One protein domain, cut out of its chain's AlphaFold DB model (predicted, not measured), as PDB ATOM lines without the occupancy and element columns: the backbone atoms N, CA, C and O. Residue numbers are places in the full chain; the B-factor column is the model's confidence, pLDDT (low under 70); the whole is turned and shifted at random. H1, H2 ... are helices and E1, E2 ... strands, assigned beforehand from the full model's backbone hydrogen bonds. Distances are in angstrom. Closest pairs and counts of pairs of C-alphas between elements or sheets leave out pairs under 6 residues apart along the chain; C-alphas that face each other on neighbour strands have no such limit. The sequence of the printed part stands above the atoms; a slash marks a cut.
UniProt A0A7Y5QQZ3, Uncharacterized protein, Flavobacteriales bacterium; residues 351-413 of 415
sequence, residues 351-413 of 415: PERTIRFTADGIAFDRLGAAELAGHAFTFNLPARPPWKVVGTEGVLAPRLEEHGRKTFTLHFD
ATOM      1  N   PRO A 351     -38.200  34.876 -11.583       93.31
ATOM      2  CA  PRO A 351     -37.135  35.394 -12.447       93.31
ATOM      3  C   PRO A 351     -37.261  36.892 -12.746       93.31
ATOM      4  O   PRO A 351     -36.322  37.642 -12.487       93.31
ATOM      5  N   GLU A 352     -38.442  37.342 -13.179       94.75
ATOM      6  CA  GLU A 352     -38.696  38.748 -13.539       94.75
ATOM      7  C   GLU A 352     -39.086  39.622 -12.339       94.75
ATOM      8  O   GLU A 352     -39.455  40.790 -12.490       94.75
ATOM      9  N   ARG A 353     -39.069  39.050 -11.127       95.62
ATOM     10  CA  ARG A 353     -39.443  39.702  -9.863       95.62
ATOM     11  C   ARG A 353     -40.741  40.508  -9.972       95.62
ATOM     12  O   ARG A 353     -40.833  41.642  -9.495       95.62
ATOM     13  N   THR A 354     -41.750  39.917 -10.604       97.19
ATOM     14  CA  THR A 354     -43.020  40.573 -10.924       97.19
ATOM     15  C   THR A 354     -44.189  39.886 -10.221       97.19
ATOM     16  O   THR A 354     -44.331  38.667 -10.263       97.19
ATOM     17  N   ILE A 355     -45.056  40.678  -9.590       97.94
ATOM     18  CA  ILE A 355     -46.350  40.247  -9.048       97.94
ATOM     19  C   ILE A 355     -47.431  40.864  -9.927       97.94
ATOM     20  O   ILE A 355     -47.522  42.087 -10.038       97.94
ATOM     21  N   ARG A 356     -48.251  40.023 -10.556       98.19
ATOM     22  CA  ARG A 356     -49.309  40.453 -11.469       98.19
ATOM     23  C   ARG A 356     -50.683  40.100 -10.914       98.19
ATOM     24  O   ARG A 356     -50.966  38.935 -10.644       98.19
ATOM     25  N   PHE A 357     -51.540  41.105 -10.810       97.94
ATOM     26  CA  PHE A 357     -52.959  40.967 -10.512       97.94
ATOM     27  C   PHE A 357     -53.713  40.833 -11.835       97.94
ATOM     28  O   PHE A 357     -53.654  41.733 -12.673       97.94
ATOM     29  N   THR A 358     -54.362  39.687 -12.055       96.81
ATOM     30  CA  THR A 358     -55.114  39.427 -13.291       96.81
ATOM     31  C   THR A 358     -56.607  39.402 -13.021       96.81
ATOM     32  O   THR A 358     -57.059  38.750 -12.087       96.81
ATOM     33  N   ALA A 359     -57.353  40.149 -13.829       96.56
ATOM     34  CA  ALA A 359     -58.805  40.134 -13.816       96.56
ATOM     35  C   ALA A 359     -59.321  38.749 -14.241       96.56
ATOM     36  O   ALA A 359     -58.741  38.110 -15.125       96.56
ATOM     37  N   ASP A 360     -60.384  38.274 -13.599       96.38
ATOM     38  CA  ASP A 360     -60.975  36.957 -13.847       96.38
ATOM     39  C   ASP A 360     -62.090  36.992 -14.908       96.38
ATOM     40  O   ASP A 360     -62.473  35.942 -15.432       96.38
ATOM     41  N   GLY A 361     -62.593  38.188 -15.238       95.88
ATOM     42  CA  GLY A 361     -63.685  38.401 -16.192       95.88
ATOM     43  C   GLY A 361     -65.039  37.890 -15.692       95.88
ATOM     44  O   GLY A 361     -65.913  37.589 -16.504       95.88
ATOM     45  N   ILE A 362     -65.187  37.701 -14.375       95.62
ATOM     46  CA  ILE A 362     -66.453  37.339 -13.721       95.62
ATOM     47  C   ILE A 362     -66.746  38.362 -12.625       95.62
ATOM     48  O   ILE A 362     -67.722  39.096 -12.717       95.62
ATOM     49  N   ALA A 363     -65.907  38.420 -11.589       96.69
ATOM     50  CA  ALA A 363     -66.045  39.417 -10.530       96.69
ATOM     51  C   ALA A 363     -65.373  40.745 -10.905       96.69
ATOM     52  O   ALA A 363     -65.838  41.815 -10.505       96.69
ATOM     53  N   PHE A 364     -64.281  40.675 -11.667       97.25
ATOM     54  CA  PHE A 364     -63.474  41.815 -12.065       97.25
ATOM     55  C   PHE A 364     -63.165  41.746 -13.560       97.25
ATOM     56  O   PHE A 364     -62.512  40.812 -14.019       97.25
ATOM     57  N   ASP A 365     -63.566  42.775 -14.307       96.25
ATOM     58  CA  ASP A 365     -63.138  42.975 -15.702       96.25
ATOM     59  C   ASP A 365     -61.728  43.576 -15.785       96.25
ATOM     60  O   ASP A 365     -61.000  43.406 -16.764       96.25
ATOM     61  N   ARG A 366     -61.318  44.262 -14.715       96.62
ATOM     62  CA  ARG A 366     -59.997  44.860 -14.531       96.62
ATOM     63  C   ARG A 366     -59.586  44.801 -13.063       96.62
ATOM     64  O   ARG A 366     -60.435  44.799 -12.179       96.62
ATOM     65  N   LEU A 367     -58.281  44.785 -12.814       96.94
ATOM     66  CA  LEU A 367     -57.696  44.955 -11.485       96.94
ATOM     67  C   LEU A 367     -56.667  46.086 -11.527       96.94
ATOM     68  O   LEU A 367     -55.483  45.850 -11.790       96.94
ATOM     69  N   GLY A 368     -57.143  47.316 -11.328       96.38
ATOM     70  CA  GLY A 368     -56.329  48.515 -11.161       96.38
ATOM     71  C   GLY A 368     -56.211  48.934  -9.693       96.38
ATOM     72  O   GLY A 368     -56.546  48.184  -8.775       96.38
ATOM     73  N   ALA A 369     -55.734  50.160  -9.462       96.06
ATOM     74  CA  ALA A 369     -55.617  50.714  -8.112       96.06
ATOM     75  C   ALA A 369     -56.983  50.849  -7.413       96.06
ATOM     76  O   ALA A 369     -57.075  50.614  -6.212       96.06
ATOM     77  N   ALA A 370     -58.038  51.175  -8.169       95.38
ATOM     78  CA  ALA A 370     -59.389  51.347  -7.642       95.38
ATOM     79  C   ALA A 370     -59.997  50.023  -7.153       95.38
ATOM     80  O   ALA A 370     -60.520  49.964  -6.045       95.38
ATOM     81  N   GLU A 371     -59.903  48.944  -7.939       96.44
ATOM     82  CA  GLU A 371     -60.463  47.642  -7.550       96.44
ATOM     83  C   GLU A 371     -59.669  46.966  -6.429       96.44
ATOM     84  O   GLU A 371     -60.230  46.187  -5.662       96.44
ATOM     85  N   LEU A 372     -58.371  47.263  -6.321       97.44
ATOM     86  CA  LEU A 372     -57.522  46.751  -5.247       97.44
ATOM     87  C   LEU A 372     -57.608  47.594  -3.969       97.44
ATOM     88  O   LEU A 372     -57.120  47.145  -2.933       97.44
ATOM     89  N   ALA A 373     -58.232  48.774  -4.003       96.88
ATOM     90  CA  ALA A 373     -58.322  49.669  -2.856       96.88
ATOM     91  C   ALA A 373     -58.930  48.976  -1.623       96.88
ATOM     92  O   ALA A 373     -59.951  48.291  -1.677       96.88
ATOM     93  N   GLY A 374     -58.272  49.149  -0.484       95.38
ATOM     94  CA  GLY A 374     -58.603  48.515   0.781       95.38
ATOM     95  C   GLY A 374     -58.176  47.049   0.901       95.38
ATOM     96  O   GLY A 374     -58.364  46.491   1.982       95.38
ATOM     97  N   HIS A 375     -57.616  46.409  -0.130       97.94
ATOM     98  CA  HIS A 375     -57.125  45.030  -0.048       97.94
ATOM     99  C   HIS A 375     -55.653  44.954   0.374       97.94
ATOM    100  O   HIS A 375     -54.864  45.882   0.185       97.94
ATOM    101  N   ALA A 376     -55.278  43.807   0.941       98.19
ATOM    102  CA  ALA A 376     -53.903  43.506   1.305       98.19
ATOM    103  C   ALA A 376     -53.567  42.045   0.997       98.19
ATOM    104  O   ALA A 376     -54.369  41.143   1.247       98.19
ATOM    105  N   PHE A 377     -52.356  41.805   0.496       98.25
ATOM    106  CA  PHE A 377     -51.888  40.468   0.133       98.25
ATOM    107  C   PHE A 377     -50.484  40.242   0.678       98.25
ATOM    108  O   PHE A 377     -49.589  41.059   0.467       98.25
ATOM    109  N   THR A 378     -50.288  39.127   1.380       97.75
ATOM    110  CA  THR A 378     -48.984  38.771   1.949       97.75
ATOM    111  C   THR A 378     -48.305  37.703   1.114       97.75
ATOM    112  O   THR A 378     -48.912  36.696   0.750       97.75
ATOM    113  N   PHE A 379     -47.018  37.908   0.868       97.31
ATOM    114  CA  PHE A 379     -46.192  37.067   0.023       97.31
ATOM    115  C   PHE A 379     -45.044  36.463   0.825       97.31
ATOM    116  O   PHE A 379     -44.464  37.132   1.674       97.31
ATOM    117  N   ASN A 380     -44.707  35.211   0.525       95.56
ATOM    118  CA  ASN A 380     -43.540  34.485   1.008       95.56
ATOM    119  C   ASN A 380     -42.584  34.267  -0.174       95.56
ATOM    120  O   ASN A 380     -42.697  33.274  -0.894       95.56
ATOM    121  N   LEU A 381     -41.671  35.212  -0.400       93.81
ATOM    122  CA  LEU A 381     -40.785  35.241  -1.563       93.81
ATOM    123  C   LEU A 381     -39.304  35.311  -1.152       93.81
ATOM    124  O   LEU A 381     -38.960  35.956  -0.164       93.81
ATOM    125  N   PRO A 382     -38.402  34.628  -1.881       83.44
ATOM    126  CA  PRO A 382     -37.007  34.464  -1.468       83.44
ATOM    127  C   PRO A 382     -36.162  35.739  -1.604       83.44
ATOM    128  O   PRO A 382     -35.164  35.866  -0.895       83.44
ATOM    129  N   ALA A 383     -36.544  36.660  -2.493       76.06
ATOM    130  CA  ALA A 383     -35.831  37.909  -2.738       76.06
ATOM    131  C   ALA A 383     -36.499  39.084  -2.011       76.06
ATOM    132  O   ALA A 383     -37.718  39.265  -2.099       76.06
ATOM    133  N   ARG A 384     -35.680  39.908  -1.343       75.25
ATOM    134  CA  ARG A 384     -36.120  41.193  -0.783       75.25
ATOM    135  C   ARG A 384     -36.635  42.115  -1.895       75.25
ATOM    136  O   ARG A 384     -36.146  41.982  -3.016       75.25
ATOM    137  N   PRO A 385     -37.563  43.044  -1.611       73.75
ATOM    138  CA  PRO A 385     -38.012  44.068  -2.560       73.75
ATOM    139  C   PRO A 385     -36.836  44.820  -3.232       73.75
ATOM    140  O   PRO A 385     -35.725  44.813  -2.699       73.75
ATOM    141  N   PRO A 386     -37.031  45.439  -4.413       87.81
ATOM    142  CA  PRO A 386     -38.316  45.721  -5.047       87.81
ATOM    143  C   PRO A 386     -38.870  44.535  -5.850       87.81
ATOM    144  O   PRO A 386     -38.125  43.766  -6.459       87.81
ATOM    145  N   TRP A 387     -40.192  44.391  -5.833       94.38
ATOM    146  CA  TRP A 387     -40.951  43.562  -6.770       94.38
ATOM    147  C   TRP A 387     -41.768  44.509  -7.644       94.38
ATOM    148  O   TRP A 387     -42.372  45.447  -7.125       94.38
ATOM    149  N   LYS A 388     -41.789  44.284  -8.958       97.31
ATOM    150  CA  LYS A 388     -42.651  45.053  -9.855       97.31
ATOM    151  C   LYS A 388     -44.088  44.580  -9.656       97.31
ATOM    152  O   LYS A 388     -44.385  43.414  -9.898       97.31
ATOM    153  N   VAL A 389     -44.974  45.469  -9.218       97.81
ATOM    154  CA  VAL A 389     -46.392  45.149  -9.024       97.81
ATOM    155  C   VAL A 389     -47.181  45.674 -10.214       97.81
ATOM    156  O   VAL A 389     -47.054  46.841 -10.573       97.81
ATOM    157  N   VAL A 390     -47.954  44.808 -10.864       98.25
ATOM    158  CA  VAL A 390     -48.645  45.120 -12.121       98.25
ATOM    159  C   VAL A 390     -50.112  44.713 -12.019       98.25
ATOM    160  O   VAL A 390     -50.414  43.582 -11.646       98.25
ATOM    161  N   GLY A 391     -51.008  45.631 -12.361       97.44
ATOM    162  CA  GLY A 391     -52.435  45.387 -12.556       97.44
ATOM    163  C   GLY A 391     -52.798  45.334 -14.038       97.44
ATOM    164  O   GLY A 391     -51.926  45.354 -14.909       97.44
ATOM    165  N   THR A 392     -54.095  45.311 -14.336       96.06
ATOM    166  CA  THR A 392     -54.592  45.337 -15.725       96.06
ATOM    167  C   THR A 392     -54.180  46.617 -16.458       96.06
ATOM    168  O   THR A 392     -53.883  46.575 -17.647       96.06
ATOM    169  N   GLU A 393     -54.112  47.741 -15.743       94.12
ATOM    170  CA  GLU A 393     -53.891  49.078 -16.316       94.12
ATOM    171  C   GLU A 393     -52.422  49.540 -16.259       94.12
ATOM    172  O   GLU A 393     -52.102  50.647 -16.680       94.12
ATOM    173  N   GLY A 394     -51.505  48.702 -15.761       96.56
ATOM    174  CA  GLY A 394     -50.078  49.021 -15.699       96.56
ATOM    175  C   GLY A 394     -49.457  48.795 -14.326       96.56
ATOM    176  O   GLY A 394     -49.852  47.897 -13.584       96.56
ATOM    177  N   VAL A 395     -48.413  49.565 -14.017       97.56
ATOM    178  CA  VAL A 395     -47.669  49.436 -12.756       97.56
ATOM    179  C   VAL A 395     -48.493  50.007 -11.603       97.56
ATOM    180  O   VAL A 395     -49.043  51.097 -11.706       97.56
ATOM    181  N   LEU A 396     -48.549  49.264 -10.501       97.12
ATOM    182  CA  LEU A 396     -49.224  49.644  -9.265       97.12
ATOM    183  C   LEU A 396     -48.191  50.058  -8.213       97.12
ATOM    184  O   LEU A 396     -47.073  49.537  -8.194       97.12
ATOM    185  N   ALA A 397     -48.587  50.948  -7.306       96.12
ATOM    186  CA  ALA A 397     -47.741  51.455  -6.227       96.12
ATOM    187  C   ALA A 397     -48.334  51.142  -4.836       96.12
ATOM    188  O   ALA A 397     -48.687  52.063  -4.104       96.12
ATOM    189  N   PRO A 398     -48.494  49.857  -4.458       96.94
ATOM    190  CA  PRO A 398     -48.944  49.518  -3.113       96.94
ATOM    191  C   PRO A 398     -47.908  49.927  -2.064       96.94
ATOM    192  O   PRO A 398     -46.697  49.871  -2.305       96.94
ATOM    193  N   ARG A 399     -48.377  50.238  -0.855       96.50
ATOM    194  CA  ARG A 399     -47.503  50.378   0.308       96.50
ATOM    195  C   ARG A 399     -46.992  49.002   0.720       96.50
ATOM    196  O   ARG A 399     -47.757  48.048   0.857       96.50
ATOM    197  N   LEU A 400     -45.687  48.901   0.938       95.94
ATOM    198  CA  LEU A 400     -45.036  47.662   1.343       95.94
ATOM    199  C   LEU A 400     -44.792  47.649   2.853       95.94
ATOM    200  O   LEU A 400     -44.275  48.610   3.414       95.94
ATOM    201  N   GLU A 401     -45.133  46.539   3.500       95.94
ATOM    202  CA  GLU A 401     -44.844  46.279   4.911       95.94
ATOM    203  C   GLU A 401     -44.042  44.978   5.043       95.94
ATOM    204  O   GLU A 401     -44.510  43.914   4.635       95.94
ATOM    205  N   GLU A 402     -42.832  45.044   5.599       95.44
ATOM    206  CA  GLU A 402     -41.964  43.875   5.779       95.44
ATOM    207  C   GLU A 402     -42.244  43.147   7.102       95.44
ATOM    208  O   GLU A 402     -42.291  43.754   8.166       95.44
ATOM    209  N   HIS A 403     -42.343  41.817   7.035       94.00
ATOM    210  CA  HIS A 403     -42.598  40.912   8.170       94.00
ATOM    211  C   HIS A 403     -41.415  39.963   8.429       94.00
ATOM    212  O   HIS A 403     -41.562  38.891   9.015       94.00
ATOM    213  N   GLY A 404     -40.229  40.314   7.927       89.06
ATOM    214  CA  GLY A 404     -39.011  39.511   8.010       89.06
ATOM    215  C   GLY A 404     -38.284  39.399   6.670       89.06
ATOM    216  O   GLY A 404     -38.573  40.105   5.713       89.06
ATOM    217  N   ARG A 405     -37.311  38.481   6.573       84.06
ATOM    218  CA  ARG A 405     -36.422  38.404   5.393       84.06
ATOM    219  C   ARG A 405     -37.109  37.967   4.095       84.06
ATOM    220  O   ARG A 405     -36.572  38.258   3.032       84.06
ATOM    221  N   LYS A 406     -38.211  37.221   4.187       91.62
ATOM    222  CA  LYS A 406     -38.886  36.582   3.044       91.62
ATOM    223  C   LYS A 406     -40.390  36.839   3.003       91.62
ATOM    224  O   LYS A 406     -41.067  36.278   2.152       91.62
ATOM    225  N   THR A 407     -40.915  37.646   3.923       95.50
ATOM    226  CA  THR A 407     -42.355  37.866   4.054       95.50
ATOM    227  C   THR A 407     -42.637  39.354   4.048       95.50
ATOM    228  O   THR A 407     -42.037  40.094   4.821       95.50
ATOM    229  N   PHE A 408     -43.548  39.785   3.183       96.50
ATOM    230  CA  PHE A 408     -44.014  41.167   3.123       96.50
ATOM    231  C   PHE A 408     -45.485  41.212   2.715       96.50
ATOM    232  O   PHE A 408     -45.994  40.280   2.088       96.50
ATOM    233  N   THR A 409     -46.161  42.297   3.068       97.44
ATOM    234  CA  THR A 409     -47.549  42.571   2.701       97.44
ATOM    235  C   THR A 409     -47.595  43.781   1.784       97.44
ATOM    236  O   THR A 409     -46.973  44.802   2.069       97.44
ATOM    237  N   LEU A 410     -48.319  43.650   0.676       97.62
ATOM    238  CA  LEU A 410     -48.691  44.765  -0.185       97.62
ATOM    239  C   LEU A 410     -50.055  45.274   0.271       97.62
ATOM    240  O   LEU A 410     -51.018  44.506   0.254       97.62
ATOM    241  N   HIS A 411     -50.116  46.538   0.674       97.88
ATOM    242  CA  HIS A 411     -51.331  47.249   1.059       97.88
ATOM    243  C   HIS A 411     -51.727  48.216  -0.050       97.88
ATOM    244  O   HIS A 411     -50.908  49.000  -0.529       97.88
ATOM    245  N   PHE A 412     -52.984  48.159  -0.461       97.31
ATOM    246  CA  PHE A 412     -53.544  49.051  -1.465       97.31
ATOM    247  C   PHE A 412     -54.454  50.041  -0.746       97.31
ATOM    248  O   PHE A 412     -55.648  49.803  -0.623       97.31
ATOM    249  N   ASP A 413     -53.894  51.124  -0.211       89.69
ATOM    250  CA  ASP A 413     -54.585  51.992   0.758       89.69
ATOM    251  C   ASP A 413     -55.720  52.866   0.155       89.69
ATOM    252  O   ASP A 413     -56.348  53.633   0.877       89.69
TER     253      ASP A 413
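AT A GLANCE: This is residues 351 to 413 of the 415 residues of an uncharacterized protein of Flavobacteriales bacterium (UniProt A0A7Y5QQZ3). A small three-stranded sheet, E2 E5 E4, lies face to face with a separate two-stranded one, E1 and E3, and the short helix H1 sits at one end. The printed part has 63 residues, 26 of them, under half, in named elements: E1 H1 E2 E3 E4 E5, mostly strand. The larger sheet is antiparallel, the smaller parallel; the whole is compact, radius of gyration of the C-alphas 11.9 A, spanning 35 by 25 by 17 A.

IN THESE COORDINATES: E2 is residues 376 to 380, 13.7 A; E5 407 to 411, 13.3 A, ending at C-alpha 411 (-51.331, 47.249, 1.059); E4 399 to 402. E1 is 354 to 357, beginning at C-alpha 354 (-43.020, 40.573, -10.924); E3 388 to 391; H1 369 to 372.

HOW THE PARTS SIT: Inner strand E5 pairs with E2, N 410 to O 377 at 2.9 A, and with E4, a hairpin, N 409 to O 401 at 2.8 A. E1 and E3 are parallel, N 355 to O 388 at 2.8 A. E1 is apart from E2, E4 and E5. H1, too short for an O i to N i+4 pair, with its one O i to N i+3 pair out of range, is not on the larger sheet.

THE WHOLE: The farthest C-alphas, of Ile 362 and Arg 405, are 35.6 A apart. The printed part has no cut; the link E1 to H1 is long. No printed residue is under 70 in pLDDT.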